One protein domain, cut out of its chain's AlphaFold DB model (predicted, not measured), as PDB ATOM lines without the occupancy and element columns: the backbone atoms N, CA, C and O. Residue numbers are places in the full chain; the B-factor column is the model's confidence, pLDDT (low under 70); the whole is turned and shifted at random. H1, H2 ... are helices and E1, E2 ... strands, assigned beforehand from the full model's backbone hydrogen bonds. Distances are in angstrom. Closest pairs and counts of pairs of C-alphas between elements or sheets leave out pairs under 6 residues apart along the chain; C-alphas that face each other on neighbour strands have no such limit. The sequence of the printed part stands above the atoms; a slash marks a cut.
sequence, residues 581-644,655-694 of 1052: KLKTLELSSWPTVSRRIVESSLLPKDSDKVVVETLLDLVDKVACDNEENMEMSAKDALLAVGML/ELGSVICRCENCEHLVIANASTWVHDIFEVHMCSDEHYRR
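What this domain is: This is residues 581 to 644 and 655 to 694 of the 1052 residues of an uncharacterized protein of Caenorhabditis remanei (UniProt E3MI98). What shape is this? A hairpin of two antiparallel strands, E1 and E2, stands at one end, and H5, H2 and H3 follow it roughly in a row. H4 packs on H2, H1 on H4, and H6 follows the end of H5. What is it built of? The printed part has 104 residues, mostly helix by class, with named elements in the order H1 H2 H3 H4 E1 E2 H5 H6. It is compact, with a radius of gyration of the C-alphas of 14.4 A and spans of 42 by 33 by 19 A.

How they stand to each other: How do the strands pair? E1, residues 656 to 663, and E2, residues 669 to 673, run antiparallel at 156 degrees, with N 659 and O 672 within hydrogen-bond range at 2.9 A. What follows outward? H5, residues 677 to 686, comes closest to E2 at the C-alphas of Ala 672 and Asp 680, 5.5 A. It touches the hub H2, residues 595 to 601, closest at the C-alphas of Ser 601 and Met 686, 5.8 A. What else touches H2? H3, residues 606 to 620, forms a hairpin with it but only just touches it, with 3 pairs of C-alphas within 8 A, by residues 609 to 613 alone, closest at the C-alphas of Ser 600 and Lys 609, 6.1 A. H4, residues 634 to 640, only just touches it, also with 3 pairs, closest at the C-alphas of Val 598 and Ala 637, 6.3 A. And the rest? H1, residues 581 to 588, touches H4 about perpendicular at 87 degrees, closest at the C-alphas of Leu 587 and Lys 635, 5.3 A; H6, residues 689 to 694, is close but not clearly touching H5, at 6.6 A between the C-alphas of His 685 and His 691. Every O i to N i+4 pair is within hydrogen-bond range in H1, H2, H3, H4 and H6, and 4 of 6 in H5.

Where its parts are: Which elements are long? H3 measures 20.5 A, E1 19.3 A and E2 13.3 A from first to last C-alpha. Where are the ends? C-alpha 581 of H1 is at (45.860, 39.968, -34.267) and C-alpha 694 of H6 at (48.981, 29.656, -65.612).

The domain as a whole: Is anything missing? Residues 645 to 654 are not printed, and C-alphas 644 and 655 are 19.0 A apart across the cut. Which link is long? H3 to H4, with 13 residues, is long, and residues 621 to 626 stand free. Where is confidence low? Residues 604 to 610, 620 and 623 to 629 have pLDDT under 70.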
ATOM      1  N   LYS A 581      46.114  41.010 -35.273       87.69
ATOM      2  CA  LYS A 581      45.860  39.968 -34.267       87.69
ATOM      3  C   LYS A 581      44.446  39.385 -34.396       87.69
ATOM      4  O   LYS A 581      44.292  38.169 -34.462       87.69
ATOM      5  N   LEU A 582      43.435  40.240 -34.578       86.62
ATOM      6  CA  LEU A 582      42.043  39.823 -34.776       86.62
ATOM      7  C   LEU A 582      41.883  38.894 -35.992       86.62
ATOM      8  O   LEU A 582      41.359  37.791 -35.862       86.62
ATOM      9  N   LYS A 583      42.398  39.284 -37.167       90.62
ATOM     10  CA  LYS A 583      42.322  38.441 -38.380       90.62
ATOM     11  C   LYS A 583      43.150  37.162 -38.271       90.62
ATOM     12  O   LYS A 583      42.813  36.164 -38.909       90.62
ATOM     13  N   THR A 584      44.209  37.177 -37.459       90.56
ATOM     14  CA  THR A 584      44.976  35.971 -37.119       90.56
ATOM     15  C   THR A 584      44.117  34.984 -36.332       90.56
ATOM     16  O   THR A 584      44.115  33.803 -36.675       90.56
ATOM     17  N   LEU A 585      43.336  35.443 -35.346       86.19
ATOM     18  CA  LEU A 585      42.384  34.588 -34.626       86.19
ATOM     19  C   LEU A 585      41.273  34.051 -35.524       86.19
ATOM     20  O   LEU A 585      40.983  32.861 -35.466       86.19
ATOM     21  N   GLU A 586      40.681  34.897 -36.369       88.06
ATOM     22  CA  GLU A 586      39.605  34.483 -37.278       88.06
ATOM     23  C   GLU A 586      40.055  33.332 -38.187       88.06
ATOM     24  O   GLU A 586      39.391  32.301 -38.249       88.06
ATOM     25  N   LEU A 587      41.229  33.450 -38.813       90.81
ATOM     26  CA  LEU A 587      41.796  32.376 -39.636       90.81
ATOM     27  C   LEU A 587      42.329  31.189 -38.811       90.81
ATOM     28  O   LEU A 587      42.388  30.078 -39.323       90.81
ATOM     29  N   SER A 588      42.693  31.389 -37.542       86.06
ATOM     30  CA  SER A 588      43.077  30.293 -36.631       86.06
ATOM     31  C   SER A 588      41.878  29.546 -36.032       86.06
ATOM     32  O   SER A 588      42.076  28.545 -35.349       86.06
ATOM     33  N   SER A 589      40.650  30.034 -36.242       83.62
ATOM     34  CA  SER A 589      39.412  29.340 -35.850       83.62
ATOM     35  C   SER A 589      38.927  28.334 -36.895       83.62
ATOM     36  O   SER A 589      38.124  27.461 -36.580       83.62
ATOM     37  N   TRP A 590      39.421  28.444 -38.130       89.62
ATOM     38  CA  TRP A 590      39.139  27.491 -39.199       89.62
ATOM     39  C   TRP A 590      39.871  26.160 -38.949       89.62
ATOM     40  O   TRP A 590      40.911  26.167 -38.283       89.62
ATOM     41  N   PRO A 591      39.374  25.031 -39.495       89.88
ATOM     42  CA  PRO A 591      40.054  23.744 -39.403       89.88
ATOM     43  C   PRO A 591      41.509  23.846 -39.865       89.88
ATOM     44  O   PRO A 591      41.800  24.510 -40.861       89.88
ATOM     45  N   THR A 592      42.407  23.192 -39.142       90.81
ATOM     46  CA  THR A 592      43.820  23.058 -39.495       90.81
ATOM     47  C   THR A 592      44.014  22.191 -40.743       90.81
ATOM     48  O   THR A 592      43.109  21.489 -41.195       90.81
ATOM     49  N   VAL A 593      45.209  22.259 -41.335       90.56
ATOM     50  CA  VAL A 593      45.610  21.429 -42.483       90.56
ATOM     51  C   VAL A 593      46.972  20.794 -42.214       90.56
ATOM     52  O   VAL A 593      47.850  21.452 -41.658       90.56
ATOM     53  N   SER A 594      47.186  19.537 -42.613       88.31
ATOM     54  CA  SER A 594      48.520  18.922 -42.534       88.31
ATOM     55  C   SER A 594      49.522  19.724 -43.368       88.31
ATOM     56  O   SER A 594      49.262  20.040 -44.535       88.31
ATOM     57  N   ARG A 595      50.699  20.006 -42.794       86.62
ATOM     58  CA  ARG A 595      51.815  20.682 -43.476       86.62
ATOM     59  C   ARG A 595      52.158  20.026 -44.817       86.62
ATOM     60  O   ARG A 595      52.464  20.719 -45.782       86.62
ATOM     61  N   ARG A 596      52.015  18.703 -44.911       79.81
ATOM     62  CA  ARG A 596      52.295  17.924 -46.124       79.81
ATOM     63  C   ARG A 596      51.338  18.200 -47.269       79.81
ATOM     64  O   ARG A 596      51.771  18.225 -48.415       79.81
ATOM     65  N   ILE A 597      50.059  18.442 -46.984       84.69
ATOM     66  CA  ILE A 597      49.079  18.839 -48.008       84.69
ATOM     67  C   ILE A 597      49.479  20.206 -48.581       84.69
ATOM     68  O   ILE A 597      49.443  20.414 -49.792       84.69
ATOM     69  N   VAL A 598      49.954  21.119 -47.726       88.56
ATOM     70  CA  VAL A 598      50.471  22.426 -48.154       88.56
ATOM     71  C   VAL A 598      51.725  22.256 -49.021       88.56
ATOM     72  O   VAL A 598      51.753  22.752 -50.147       88.56
ATOM     73  N   GLU A 599      52.733  21.517 -48.552       85.00
ATOM     74  CA  GLU A 599      54.012  21.330 -49.255       85.00
ATOM     75  C   GLU A 599      53.871  20.549 -50.576       85.00
ATOM     76  O   GLU A 599      54.437  20.958 -51.591       85.00
ATOM     77  N   SER A 600      53.060  19.487 -50.617       80.31
ATOM     78  CA  SER A 600      52.766  18.730 -51.848       80.31
ATOM     79  C   SER A 600      51.974  19.550 -52.874       80.31
ATOM     80  O   SER A 600      52.247  19.455 -54.073       80.31
ATOM     81  N   SER A 601      51.056  20.425 -52.437       83.62
ATOM     82  CA  SER A 601      50.295  21.300 -53.344       83.62
ATOM     83  C   SER A 601      51.171  22.305 -54.108       83.62
ATOM     84  O   SER A 601      50.810  22.732 -55.207       83.62
ATOM     85  N   LEU A 602      52.347  22.649 -53.562       82.69
ATOM     86  CA  LEU A 602      53.337  23.525 -54.200       82.69
ATOM     87  C   LEU A 602      54.137  22.823 -55.314       82.69
ATOM     88  O   LEU A 602      54.811  23.500 -56.099       82.69
ATOM     89  N   LEU A 603      54.080  21.489 -55.406       76.50
ATOM     90  CA  LEU A 603      54.811  20.724 -56.414       76.50
ATOM     91  C   LEU A 603      54.135  20.848 -57.795       76.50
ATOM     92  O   LEU A 603      52.931  20.621 -57.919       76.50
ATOM     93  N   PRO A 604      54.888  21.180 -58.862       63.44
ATOM     94  CA  PRO A 604      54.317  21.584 -60.149       63.44
ATOM     95  C   PRO A 604      53.889  20.432 -61.073       63.44
ATOM     96  O   PRO A 604      53.434  20.702 -62.184       63.44
ATOM     97  N   LYS A 605      54.095  19.167 -60.683       66.19
ATOM     98  CA  LYS A 605      53.721  17.985 -61.474       66.19
ATOM     99  C   LYS A 605      53.294  16.837 -60.578       66.19
ATOM    100  O   LYS A 605      53.967  16.555 -59.589       66.19
ATOM    101  N   ASP A 606      52.309  16.068 -61.023       63.03
ATOM    102  CA  ASP A 606      51.873  14.867 -60.306       63.03
ATOM    103  C   ASP A 606      52.929  13.751 -60.301       63.03
ATOM    104  O   ASP A 606      53.004  12.989 -59.345       63.03
ATOM    105  N   SER A 607      53.825  13.690 -61.298       66.50
ATOM    106  CA  SER A 607      55.000  12.800 -61.241       66.50
ATOM    107  C   SER A 607      55.915  13.123 -60.062       66.50
ATOM    108  O   SER A 607      56.477  12.227 -59.440       66.50
ATOM    109  N   ASP A 608      56.066  14.415 -59.779       68.50
ATOM    110  CA  ASP A 608      56.987  14.921 -58.772       68.50
ATOM    111  C   ASP A 608      56.307  14.819 -57.389       68.50
ATOM    112  O   ASP A 608      56.973  14.445 -56.428       68.50
ATOM    113  N   LYS A 609      54.973  15.001 -57.312       68.19
ATOM    114  CA  LYS A 609      54.153  14.644 -56.137       68.19
ATOM    115  C   LYS A 609      54.267  13.168 -55.787       68.19
ATOM    116  O   LYS A 609      54.698  12.879 -54.688       68.19
ATOM    117  N   VAL A 610      53.986  12.243 -56.711       69.88
ATOM    118  CA  VAL A 610      54.040  10.794 -56.428       69.88
ATOM    119  C   VAL A 610      55.425  10.370 -55.928       69.88
ATOM    120  O   VAL A 610      55.524   9.548 -55.019       69.88
ATOM    121  N   VAL A 611      56.506  10.940 -56.476       74.69
ATOM    122  CA  VAL A 611      57.871  10.681 -55.987       74.69
ATOM    123  C   VAL A 611      58.095  11.269 -54.592       74.69
ATOM    124  O   VAL A 611      58.638  10.570 -53.741       74.69
ATOM    125  N   VAL A 612      57.685  12.516 -54.336       72.12
ATOM    126  CA  VAL A 612      57.844  13.153 -53.018       72.12
ATOM    127  C   VAL A 612      56.966  12.485 -51.964       72.12
ATOM    128  O   VAL A 612      57.476  12.178 -50.899       72.12
ATOM    129  N   GLU A 613      55.707  12.177 -52.259       71.00
ATOM    130  CA  GLU A 613      54.807  11.400 -51.401       71.00
ATOM    131  C   GLU A 613      55.418  10.036 -51.085       71.00
ATOM    132  O   GLU A 613      55.556   9.715 -49.916       71.00
ATOM    133  N   THR A 614      55.908   9.284 -52.082       75.69
ATOM    134  CA  THR A 614      56.587   7.990 -51.849       75.69
ATOM    135  C   THR A 614      57.845   8.128 -50.979       75.69
ATOM    136  O   THR A 614      58.151   7.229 -50.197       75.69
ATOM    137  N   LEU A 615      58.595   9.229 -51.114       73.44
ATOM    138  CA  LEU A 615      59.768   9.513 -50.282       73.44
ATOM    139  C   LEU A 615      59.376   9.912 -48.857       73.44
ATOM    140  O   LEU A 615      59.994   9.421 -47.920       73.44
ATOM    141  N   LEU A 616      58.353  10.750 -48.688       72.12
ATOM    142  CA  LEU A 616      57.805  11.149 -47.391       72.12
ATOM    143  C   LEU A 616      57.268   9.923 -46.642       72.12
ATOM    144  O   LEU A 616      57.734   9.647 -45.544       72.12
ATOM    145  N   ASP A 617      56.445   9.104 -47.301       75.06
ATOM    146  CA  ASP A 617      55.942   7.817 -46.805       75.06
ATOM    147  C   ASP A 617      57.057   6.859 -46.355       75.06
ATOM    148  O   ASP A 617      56.832   5.983 -45.517       75.06
ATOM    149  N   LEU A 618      58.235   6.933 -46.981       74.75
ATOM    150  CA  LEU A 618      59.405   6.144 -46.602       74.75
ATOM    151  C   LEU A 618      60.138   6.778 -45.414       74.75
ATOM    152  O   LEU A 618      60.610   6.048 -44.546       74.75
ATOM    153  N   VAL A 619      60.211   8.111 -45.366       73.12
ATOM    154  CA  VAL A 619      60.770   8.867 -44.242       73.12
ATOM    155  C   VAL A 619      59.966   8.605 -42.970       73.12
ATOM    156  O   VAL A 619      60.594   8.247 -41.986       73.12
ATOM    157  N   ASP A 620      58.630   8.625 -42.969       68.50
ATOM    158  CA  ASP A 620      57.827   8.375 -41.745       68.50
ATOM    159  C   ASP A 620      58.018   6.977 -41.168       68.50
ATOM    160  O   ASP A 620      58.029   6.766 -39.960       68.50
ATOM    161  N   LYS A 621      58.219   5.992 -42.046       73.81
ATOM    162  CA  LYS A 621      58.491   4.608 -41.639       73.81
ATOM    163  C   LYS A 621      59.875   4.454 -40.983       73.81
ATOM    164  O   LYS A 621      60.184   3.371 -40.485       73.81
ATOM    165  N   VAL A 622      60.705   5.502 -40.997       73.62
ATOM    166  CA  VAL A 622      62.074   5.553 -40.454       73.62
ATOM    167  C   VAL A 622      62.236   6.647 -39.382       73.62
ATOM    168  O   VAL A 622      63.026   6.478 -38.453       73.62
ATOM    169  N   ALA A 623      61.498   7.751 -39.484       66.94
ATOM    170  CA  ALA A 623      61.574   8.923 -38.627       66.94
ATOM    171  C   ALA A 623      60.598   8.816 -37.449       66.94
ATOM    172  O   ALA A 623      59.410   8.566 -37.610       66.94
ATOM    173  N   CYS A 624      61.104   9.029 -36.234       62.53
ATOM    174  CA  CYS A 624      60.308   9.026 -35.000       62.53
ATOM    175  C   CYS A 624      60.002  10.456 -34.506       62.53
ATOM    176  O   CYS A 624      59.910  10.682 -33.301       62.53
ATOM    177  N   ASP A 625      59.918  11.429 -35.419       65.69
ATOM    178  CA  ASP A 625      59.766  12.863 -35.120       65.69
ATOM    179  C   ASP A 625      58.317  13.382 -35.215       65.69
ATOM    180  O   ASP A 625      58.034  14.486 -34.748       65.69
ATOM    181  N   ASN A 626      57.390  12.572 -35.742       65.00
ATOM    182  CA  ASN A 626      55.988  12.918 -35.999       65.00
ATOM    183  C   ASN A 626      55.779  14.111 -36.962       65.00
ATOM    184  O   ASN A 626      54.698  14.707 -36.931       65.00
ATOM    185  N   GLU A 627      56.737  14.461 -37.840       66.69
ATOM    186  CA  GLU A 627      56.550  15.583 -38.787       66.69
ATOM    187  C   GLU A 627      55.314  15.405 -39.696       66.69
ATOM    188  O   GLU A 627      54.666  16.395 -40.049       66.69
ATOM    189  N   GLU A 628      54.924  14.166 -40.028       62.22
ATOM    190  CA  GLU A 628      53.693  13.860 -40.782       62.22
ATOM    191  C   GLU A 628      52.406  14.402 -40.146       62.22
ATOM    192  O   GLU A 628      51.496  14.843 -40.857       62.22
ATOM    193  N   ASN A 629      52.358  14.418 -38.814       68.12
ATOM    194  CA  ASN A 629      51.213  14.852 -38.021       68.12
ATOM    195  C   ASN A 629      51.266  16.355 -37.701       68.12
ATOM    196  O   ASN A 629      50.419  16.857 -36.960       68.12
ATOM    197  N   MET A 630      52.248  17.098 -38.233       82.50
ATOM    198  CA  MET A 630      52.354  18.527 -37.958       82.50
ATOM    199  C   MET A 630      51.336  19.331 -38.776       82.50
ATOM    200  O   MET A 630      51.380  19.410 -40.008       82.50
ATOM    201  N   GLU A 631      50.417  19.966 -38.058       88.12
ATOM    202  CA  GLU A 631      49.349  20.783 -38.621       88.12
ATOM    203  C   GLU A 631      49.710  22.274 -38.702       88.12
ATOM    204  O   GLU A 631      50.418  22.828 -37.862       88.12
ATOM    205  N   MET A 632      49.157  22.948 -39.710       89.81
ATOM    206  CA  MET A 632      49.264  24.386 -39.940       89.81
ATOM    207  C   MET A 632      47.900  25.064 -39.768       89.81
ATOM    208  O   MET A 632      46.860  24.513 -40.135       89.81
ATOM    209  N   SER A 633      47.903  26.302 -39.261       91.38
ATOM    210  CA  SER A 633      46.697  27.139 -39.257       91.38
ATOM    211  C   SER A 633      46.342  27.589 -40.678       91.38
ATOM    212  O   SER A 633      47.231  27.730 -41.526       91.38
ATOM    213  N   ALA A 634      45.070  27.912 -40.939       93.44
ATOM    214  CA  ALA A 634      44.671  28.425 -42.252       93.44
ATOM    215  C   ALA A 634      45.411  29.723 -42.628       93.44
ATOM    216  O   ALA A 634      45.727  29.942 -43.796       93.44
ATOM    217  N   LYS A 635      45.770  30.556 -41.641       93.38
ATOM    218  CA  LYS A 635      46.595  31.758 -41.837       93.38
ATOM    219  C   LYS A 635      47.975  31.410 -42.405       93.38
ATOM    220  O   LYS A 635      48.374  31.994 -43.410       93.38
ATOM    221  N   ASP A 636      48.690  30.477 -41.774       92.19
ATOM    222  CA  ASP A 636      50.049  30.086 -42.185       92.19
ATOM    223  C   ASP A 636      50.032  29.357 -43.535       92.19
ATOM    224  O   ASP A 636      50.832  29.656 -44.420       92.19
ATOM    225  N   ALA A 637      49.067  28.456 -43.728       93.94
ATOM    226  CA  ALA A 637      48.930  27.682 -44.954       93.94
ATOM    227  C   ALA A 637      48.587  28.565 -46.171       93.94
ATOM    228  O   ALA A 637      49.221  28.439 -47.218       93.94
ATOM    229  N   LEU A 638      47.647  29.515 -46.035       94.56
ATOM    230  CA  LEU A 638      47.313  30.471 -47.104       94.56
ATOM    231  C   LEU A 638      48.489  31.398 -47.451       94.56
ATOM    232  O   LEU A 638      48.664  31.739 -48.622       94.56
ATOM    233  N   LEU A 639      49.309  31.789 -46.466       91.75
ATOM    234  CA  LEU A 639      50.547  32.533 -46.722       91.75
ATOM    235  C   LEU A 639      51.559  31.687 -47.506       91.75
ATOM    236  O   LEU A 639      52.118  32.185 -48.481       91.75
ATOM    237  N   ALA A 640      51.745  30.415 -47.135       91.50
ATOM    238  CA  ALA A 640      52.682  29.504 -47.794       91.50
ATOM    239  C   ALA A 640      52.351  29.256 -49.280       91.50
ATOM    240  O   ALA A 640      53.261  29.232 -50.110       91.50
ATOM    241  N   VAL A 641      51.066  29.145 -49.649       90.88
ATOM    242  CA  VAL A 641      50.642  28.997 -51.062       90.88
ATOM    243  C   VAL A 641      50.429  30.316 -51.821       90.88
ATOM    244  O   VAL A 641      50.030  30.299 -52.989       90.88
ATOM    245  N   GLY A 642      50.701  31.471 -51.202       91.06
ATOM    246  CA  GLY A 642      50.531  32.779 -51.846       91.06
ATOM    247  C   GLY A 642      49.068  33.102 -52.170       91.06
ATOM    248  O   GLY A 642      48.754  33.569 -53.266       91.06
ATOM    249  N   MET A 643      48.149  32.812 -51.247       93.81
ATOM    250  CA  MET A 643      46.732  33.168 -51.358       93.81
ATOM    251  C   MET A 643      46.456  34.492 -50.649       93.81
ATOM    252  O   MET A 643      46.666  34.610 -49.448       93.81
ATOM    253  N   LEU A 644      45.933  35.478 -51.380       92.81
ATOM    254  CA  LEU A 644      45.651  36.822 -50.879       92.81
ATOM    255  C   LEU A 644      44.141  37.075 -50.756       92.81
ATOM    256  O   LEU A 644      43.454  37.276 -51.756       92.81
ATOM    257  N   GLU A 655      30.915  35.533 -37.392       81.44
ATOM    258  CA  GLU A 655      32.093  34.712 -37.688       81.44
ATOM    259  C   GLU A 655      32.550  34.841 -39.155       81.44
ATOM    260  O   GLU A 655      31.792  35.261 -40.039       81.44
ATOM    261  N   LEU A 656      33.802  34.473 -39.442       87.50
ATOM    262  CA  LEU A 656      34.358  34.482 -40.795       87.50
ATOM    263  C   LEU A 656      33.900  33.235 -41.574       87.50
ATOM    264  O   LEU A 656      34.607  32.237 -41.617       87.50
ATOM    265  N   GLY A 657      32.721  33.296 -42.199       88.56
ATOM    266  CA  GLY A 657      32.116  32.145 -42.883       88.56
ATOM    267  C   GLY A 657      32.754  31.776 -44.232       88.56
ATOM    268  O   GLY A 657      32.803  30.603 -44.593       88.56
ATOM    269  N   SER A 658      33.248  32.750 -45.007       92.06
ATOM    270  CA  SER A 658      34.012  32.474 -46.239       92.06
ATOM    271  C   SER A 658      34.867  33.653 -46.704       92.06
ATOM    272  O   SER A 658      34.574  34.818 -46.412       92.06
ATOM    273  N   VAL A 659      35.893  33.358 -47.500       94.38
ATOM    274  CA  VAL A 659      36.821  34.335 -48.088       94.38
ATOM    275  C   VAL A 659      36.863  34.223 -49.612       94.38
ATOM    276  O   VAL A 659      36.579  33.169 -50.180       94.38
ATOM    277  N   ILE A 660      37.234  35.318 -50.276       93.94
ATOM    278  CA  ILE A 660      37.668  35.309 -51.677       93.94
ATOM    279  C   ILE A 660      39.174  35.558 -51.686       93.94
ATOM    280  O   ILE A 660      39.622  36.657 -51.343       93.94
ATOM    281  N   CYS A 661      39.941  34.553 -52.095       94.50
ATOM    282  CA  CYS A 661      41.390  34.617 -52.233       94.50
ATOM    283  C   CYS A 661      41.788  34.864 -53.688       94.50
ATOM    284  O   CYS A 661      41.225  34.272 -54.603       94.50
ATOM    285  N   ARG A 662      42.796  35.705 -53.911       92.94
ATOM    286  CA  ARG A 662      43.551  35.795 -55.159       92.94
ATOM    287  C   ARG A 662      44.819  34.971 -55.014       92.94
ATOM    288  O   ARG A 662      45.646  35.293 -54.171       92.94
ATOM    289  N   CYS A 663      45.002  33.961 -55.853       92.62
ATOM    290  CA  CYS A 663      46.281  33.265 -55.926       92.62
ATOM    291  C   CYS A 663      47.326  34.182 -56.582       92.62
ATOM    292  O   CYS A 663      47.120  34.631 -57.709       92.62
ATOM    293  N   GLU A 664      48.445  34.455 -55.918       88.25
ATOM    294  CA  GLU A 664      49.525  35.300 -56.448       88.25
ATOM    295  C   GLU A 664      50.281  34.613 -57.603       88.25
ATOM    296  O   GLU A 664      50.745  35.287 -58.521       88.25
ATOM    297  N   ASN A 665      50.329  33.272 -57.622       88.38
ATOM    298  CA  ASN A 665      51.025  32.485 -58.650       88.38
ATOM    299  C   ASN A 665      50.300  32.431 -60.007       88.38
ATOM    300  O   ASN A 665      50.960  32.363 -61.045       88.38
ATOM    301  N   CYS A 666      48.961  32.446 -60.023       90.12
ATOM    302  CA  CYS A 666      48.177  32.389 -61.265       90.12
ATOM    303  C   CYS A 666      47.283  33.619 -61.516       90.12
ATOM    304  O   CYS A 666      46.926  33.870 -62.661       90.12
ATOM    305  N   GLU A 667      46.952  34.415 -60.495       89.44
ATOM    306  CA  GLU A 667      45.989  35.536 -60.497       89.44
ATOM    307  C   GLU A 667      44.495  35.151 -60.606       89.44
ATOM    308  O   GLU A 667      43.651  36.035 -60.772       89.44
ATOM    309  N   HIS A 668      44.115  33.867 -60.504       90.25
ATOM    310  CA  HIS A 668      42.688  33.508 -60.354       90.25
ATOM    311  C   HIS A 668      42.149  33.900 -58.978       90.25
ATOM    312  O   HIS A 668      42.904  34.079 -58.021       90.25
ATOM    313  N   LEU A 669      40.821  34.028 -58.908       92.56
ATOM    314  CA  LEU A 669      40.094  34.220 -57.657       92.56
ATOM    315  C   LEU A 669      39.387  32.922 -57.281       92.56
ATOM    316  O   LEU A 669      38.667  32.366 -58.108       92.56
ATOM    317  N   VAL A 670      39.590  32.485 -56.043       92.50
ATOM    318  CA  VAL A 670      39.041  31.269 -55.441       92.50
ATOM    319  C   VAL A 670      38.127  31.683 -54.295       92.50
ATOM    320  O   VAL A 670      38.450  32.611 -53.552       92.50
ATOM    321  N   ILE A 671      36.983  31.019 -54.151       92.75
ATOM    322  CA  ILE A 671      36.122  31.153 -52.974       92.75
ATOM    323  C   ILE A 671      36.444  29.974 -52.067       92.75
ATOM    324  O   ILE A 671      36.403  28.843 -52.533       92.75
ATOM    325  N   ALA A 672      36.742  30.245 -50.800       93.88
ATOM    326  CA  ALA A 672      36.958  29.216 -49.793       93.88
ATOM    327  C   ALA A 672      35.984  29.432 -48.632       93.88
ATOM    328  O   ALA A 672      35.912  30.540 -48.082       93.88
ATOM    329  N   ASN A 673      35.214  28.403 -48.272       91.88
ATOM    330  CA  ASN A 673      34.293  28.458 -47.131       91.88
ATOM    331  C   ASN A 673      34.952  27.848 -45.895       91.88
ATOM    332  O   ASN A 673      35.705  26.889 -46.022       91.88
ATOM    333  N   ALA A 674      34.644  28.354 -44.700       90.69
ATOM    334  CA  ALA A 674      35.309  27.946 -43.458       90.69
ATOM    335  C   ALA A 674      35.323  26.423 -43.222       90.69
ATOM    336  O   ALA A 674      36.292  25.886 -42.696       90.69
ATOM    337  N   SER A 675      34.273  25.718 -43.654       89.88
ATOM    338  CA  SER A 675      34.133  24.263 -43.537       89.88
ATOM    339  C   SER A 675      34.783  23.448 -44.664       89.88
ATOM    340  O   SER A 675      35.021  22.260 -44.470       89.88
ATOM    341  N   THR A 676      35.060  24.042 -45.831       92.69
ATOM    342  CA  THR A 676      35.555  23.338 -47.035       92.69
ATOM    343  C   THR A 676      36.894  23.864 -47.552       92.69
ATOM    344  O   THR A 676      37.411  23.345 -48.538       92.69
ATOM    345  N   TRP A 677      37.488  24.860 -46.887       94.00
ATOM    346  CA  TRP A 677      38.617  25.634 -47.410       94.00
ATOM    347  C   TRP A 677      39.837  24.794 -47.814       94.00
ATOM    348  O   TRP A 677      40.524  25.154 -48.765       94.00
ATOM    349  N   VAL A 678      40.090  23.672 -47.127       93.31
ATOM    350  CA  VAL A 678      41.179  22.736 -47.456       93.31
ATOM    351  C   VAL A 678      40.965  22.131 -48.848       93.31
ATOM    352  O   VAL A 678      41.857  22.198 -49.692       93.31
ATOM    353  N   HIS A 679      39.758  21.631 -49.119       91.12
ATOM    354  CA  HIS A 679      39.368  21.111 -50.429       91.12
ATOM    355  C   HIS A 679      39.363  22.228 -51.484       91.12
ATOM    356  O   HIS A 679      40.007  22.100 -52.526       91.12
ATOM    357  N   ASP A 680      38.717  23.364 -51.184       92.69
ATOM    358  CA  ASP A 680      38.581  24.506 -52.102       92.69
ATOM    359  C   ASP A 680      39.949  25.044 -52.584       92.69
ATOM    360  O   ASP A 680      40.113  25.415 -53.750       92.69
ATOM    361  N   ILE A 681      40.944  25.094 -51.687       94.06
ATOM    362  CA  ILE A 681      42.282  25.629 -51.970       94.06
ATOM    363  C   ILE A 681      43.232  24.546 -52.486       94.06
ATOM    364  O   ILE A 681      43.771  24.709 -53.580       94.06
ATOM    365  N   PHE A 682      43.485  23.475 -51.729       90.88
ATOM    366  CA  PHE A 682      44.593  22.559 -52.029       90.88
ATOM    367  C   PHE A 682      44.218  21.497 -53.064       90.88
ATOM    368  O   PHE A 682      44.985  21.266 -53.999       90.88
ATOM    369  N   GLU A 683      43.030  20.904 -52.944       84.44
ATOM    370  CA  GLU A 683      42.576  19.822 -53.827       84.44
ATOM    371  C   GLU A 683      41.982  20.356 -55.138       84.44
ATOM    372  O   GLU A 683      42.303  19.852 -56.212       84.44
ATOM    373  N   VAL A 684      41.153  21.404 -55.072       88.31
ATOM    374  CA  VAL A 684      40.468  21.962 -56.248       88.31
ATOM    375  C   VAL A 684      41.331  22.981 -56.986       88.31
ATOM    376  O   VAL A 684      41.482  22.881 -58.202       88.31
ATOM    377  N   HIS A 685      41.885  23.987 -56.298       92.00
ATOM    378  CA  HIS A 685      42.609  25.057 -56.988       92.00
ATOM    379  C   HIS A 685      44.085  24.736 -57.240       92.00
ATOM    380  O   HIS A 685      44.507  24.731 -58.398       92.00
ATOM    381  N   MET A 686      44.877  24.509 -56.187       90.00
ATOM    382  CA  MET A 686      46.334  24.346 -56.302       90.00
ATOM    383  C   MET A 686      46.701  23.126 -57.150       90.00
ATOM    384  O   MET A 686      47.607  23.223 -57.972       90.00
ATOM    385  N   CYS A 687      45.949  22.026 -57.026       83.69
ATOM    386  CA  CYS A 687      46.133  20.825 -57.843       83.69
ATOM    387  C   CYS A 687      45.485  20.873 -59.241       83.69
ATOM    388  O   CYS A 687      45.530  19.871 -59.949       83.69
ATOM    389  N   SER A 688      44.907  21.998 -59.680       87.56
ATOM    390  CA  SER A 688      44.327  22.087 -61.029       87.56
ATOM    391  C   SER A 688      45.383  22.255 -62.129       87.56
ATOM    392  O   SER A 688      46.287  23.090 -62.029       87.56
ATOM    393  N   ASP A 689      45.190  21.557 -63.255       87.38
ATOM    394  CA  ASP A 689      45.965  21.753 -64.492       87.38
ATOM    395  C   ASP A 689      46.055  23.235 -64.891       87.38
ATOM    396  O   ASP A 689      47.099  23.719 -65.331       87.38
ATOM    397  N   GLU A 690      44.960  23.980 -64.710       88.88
ATOM    398  CA  GLU A 690      44.885  25.399 -65.045       88.88
ATOM    399  C   GLU A 690      45.763  26.258 -64.120       88.88
ATOM    400  O   GLU A 690      46.453  27.156 -64.609       88.88
ATOM    401  N   HIS A 691      45.824  25.966 -62.814       90.88
ATOM    402  CA  HIS A 691      46.775  26.620 -61.909       90.88
ATOM    403  C   HIS A 691      48.218  26.384 -62.376       90.88
ATOM    404  O   HIS A 691      48.962  27.350 -62.584       90.88
ATOM    405  N   TYR A 692      48.605  25.125 -62.615       87.19
ATOM    406  CA  TYR A 692      49.965  24.774 -63.038       87.19
ATOM    407  C   TYR A 692      50.341  25.402 -64.381       87.19
ATOM    408  O   TYR A 692      51.429  25.984 -64.519       87.19
ATOM    409  N   ARG A 693      49.425  25.364 -65.355       90.50
ATOM    410  CA  ARG A 693      49.587  25.996 -66.668       90.50
ATOM    411  C   ARG A 693      49.798  27.501 -66.522       90.50
ATOM    412  O   ARG A 693      50.786  28.034 -67.032       90.50
ATOM    413  N   ARG A 694      48.912  28.197 -65.798       92.38
ATOM    414  CA  ARG A 694      48.981  29.656 -65.612       92.38
ATOM    415  C   ARG A 694      50.212  30.082 -64.813       92.38
ATOM    416  O   ARG A 694      50.852  31.058 -65.205       92.38
TER     417      ARG A 694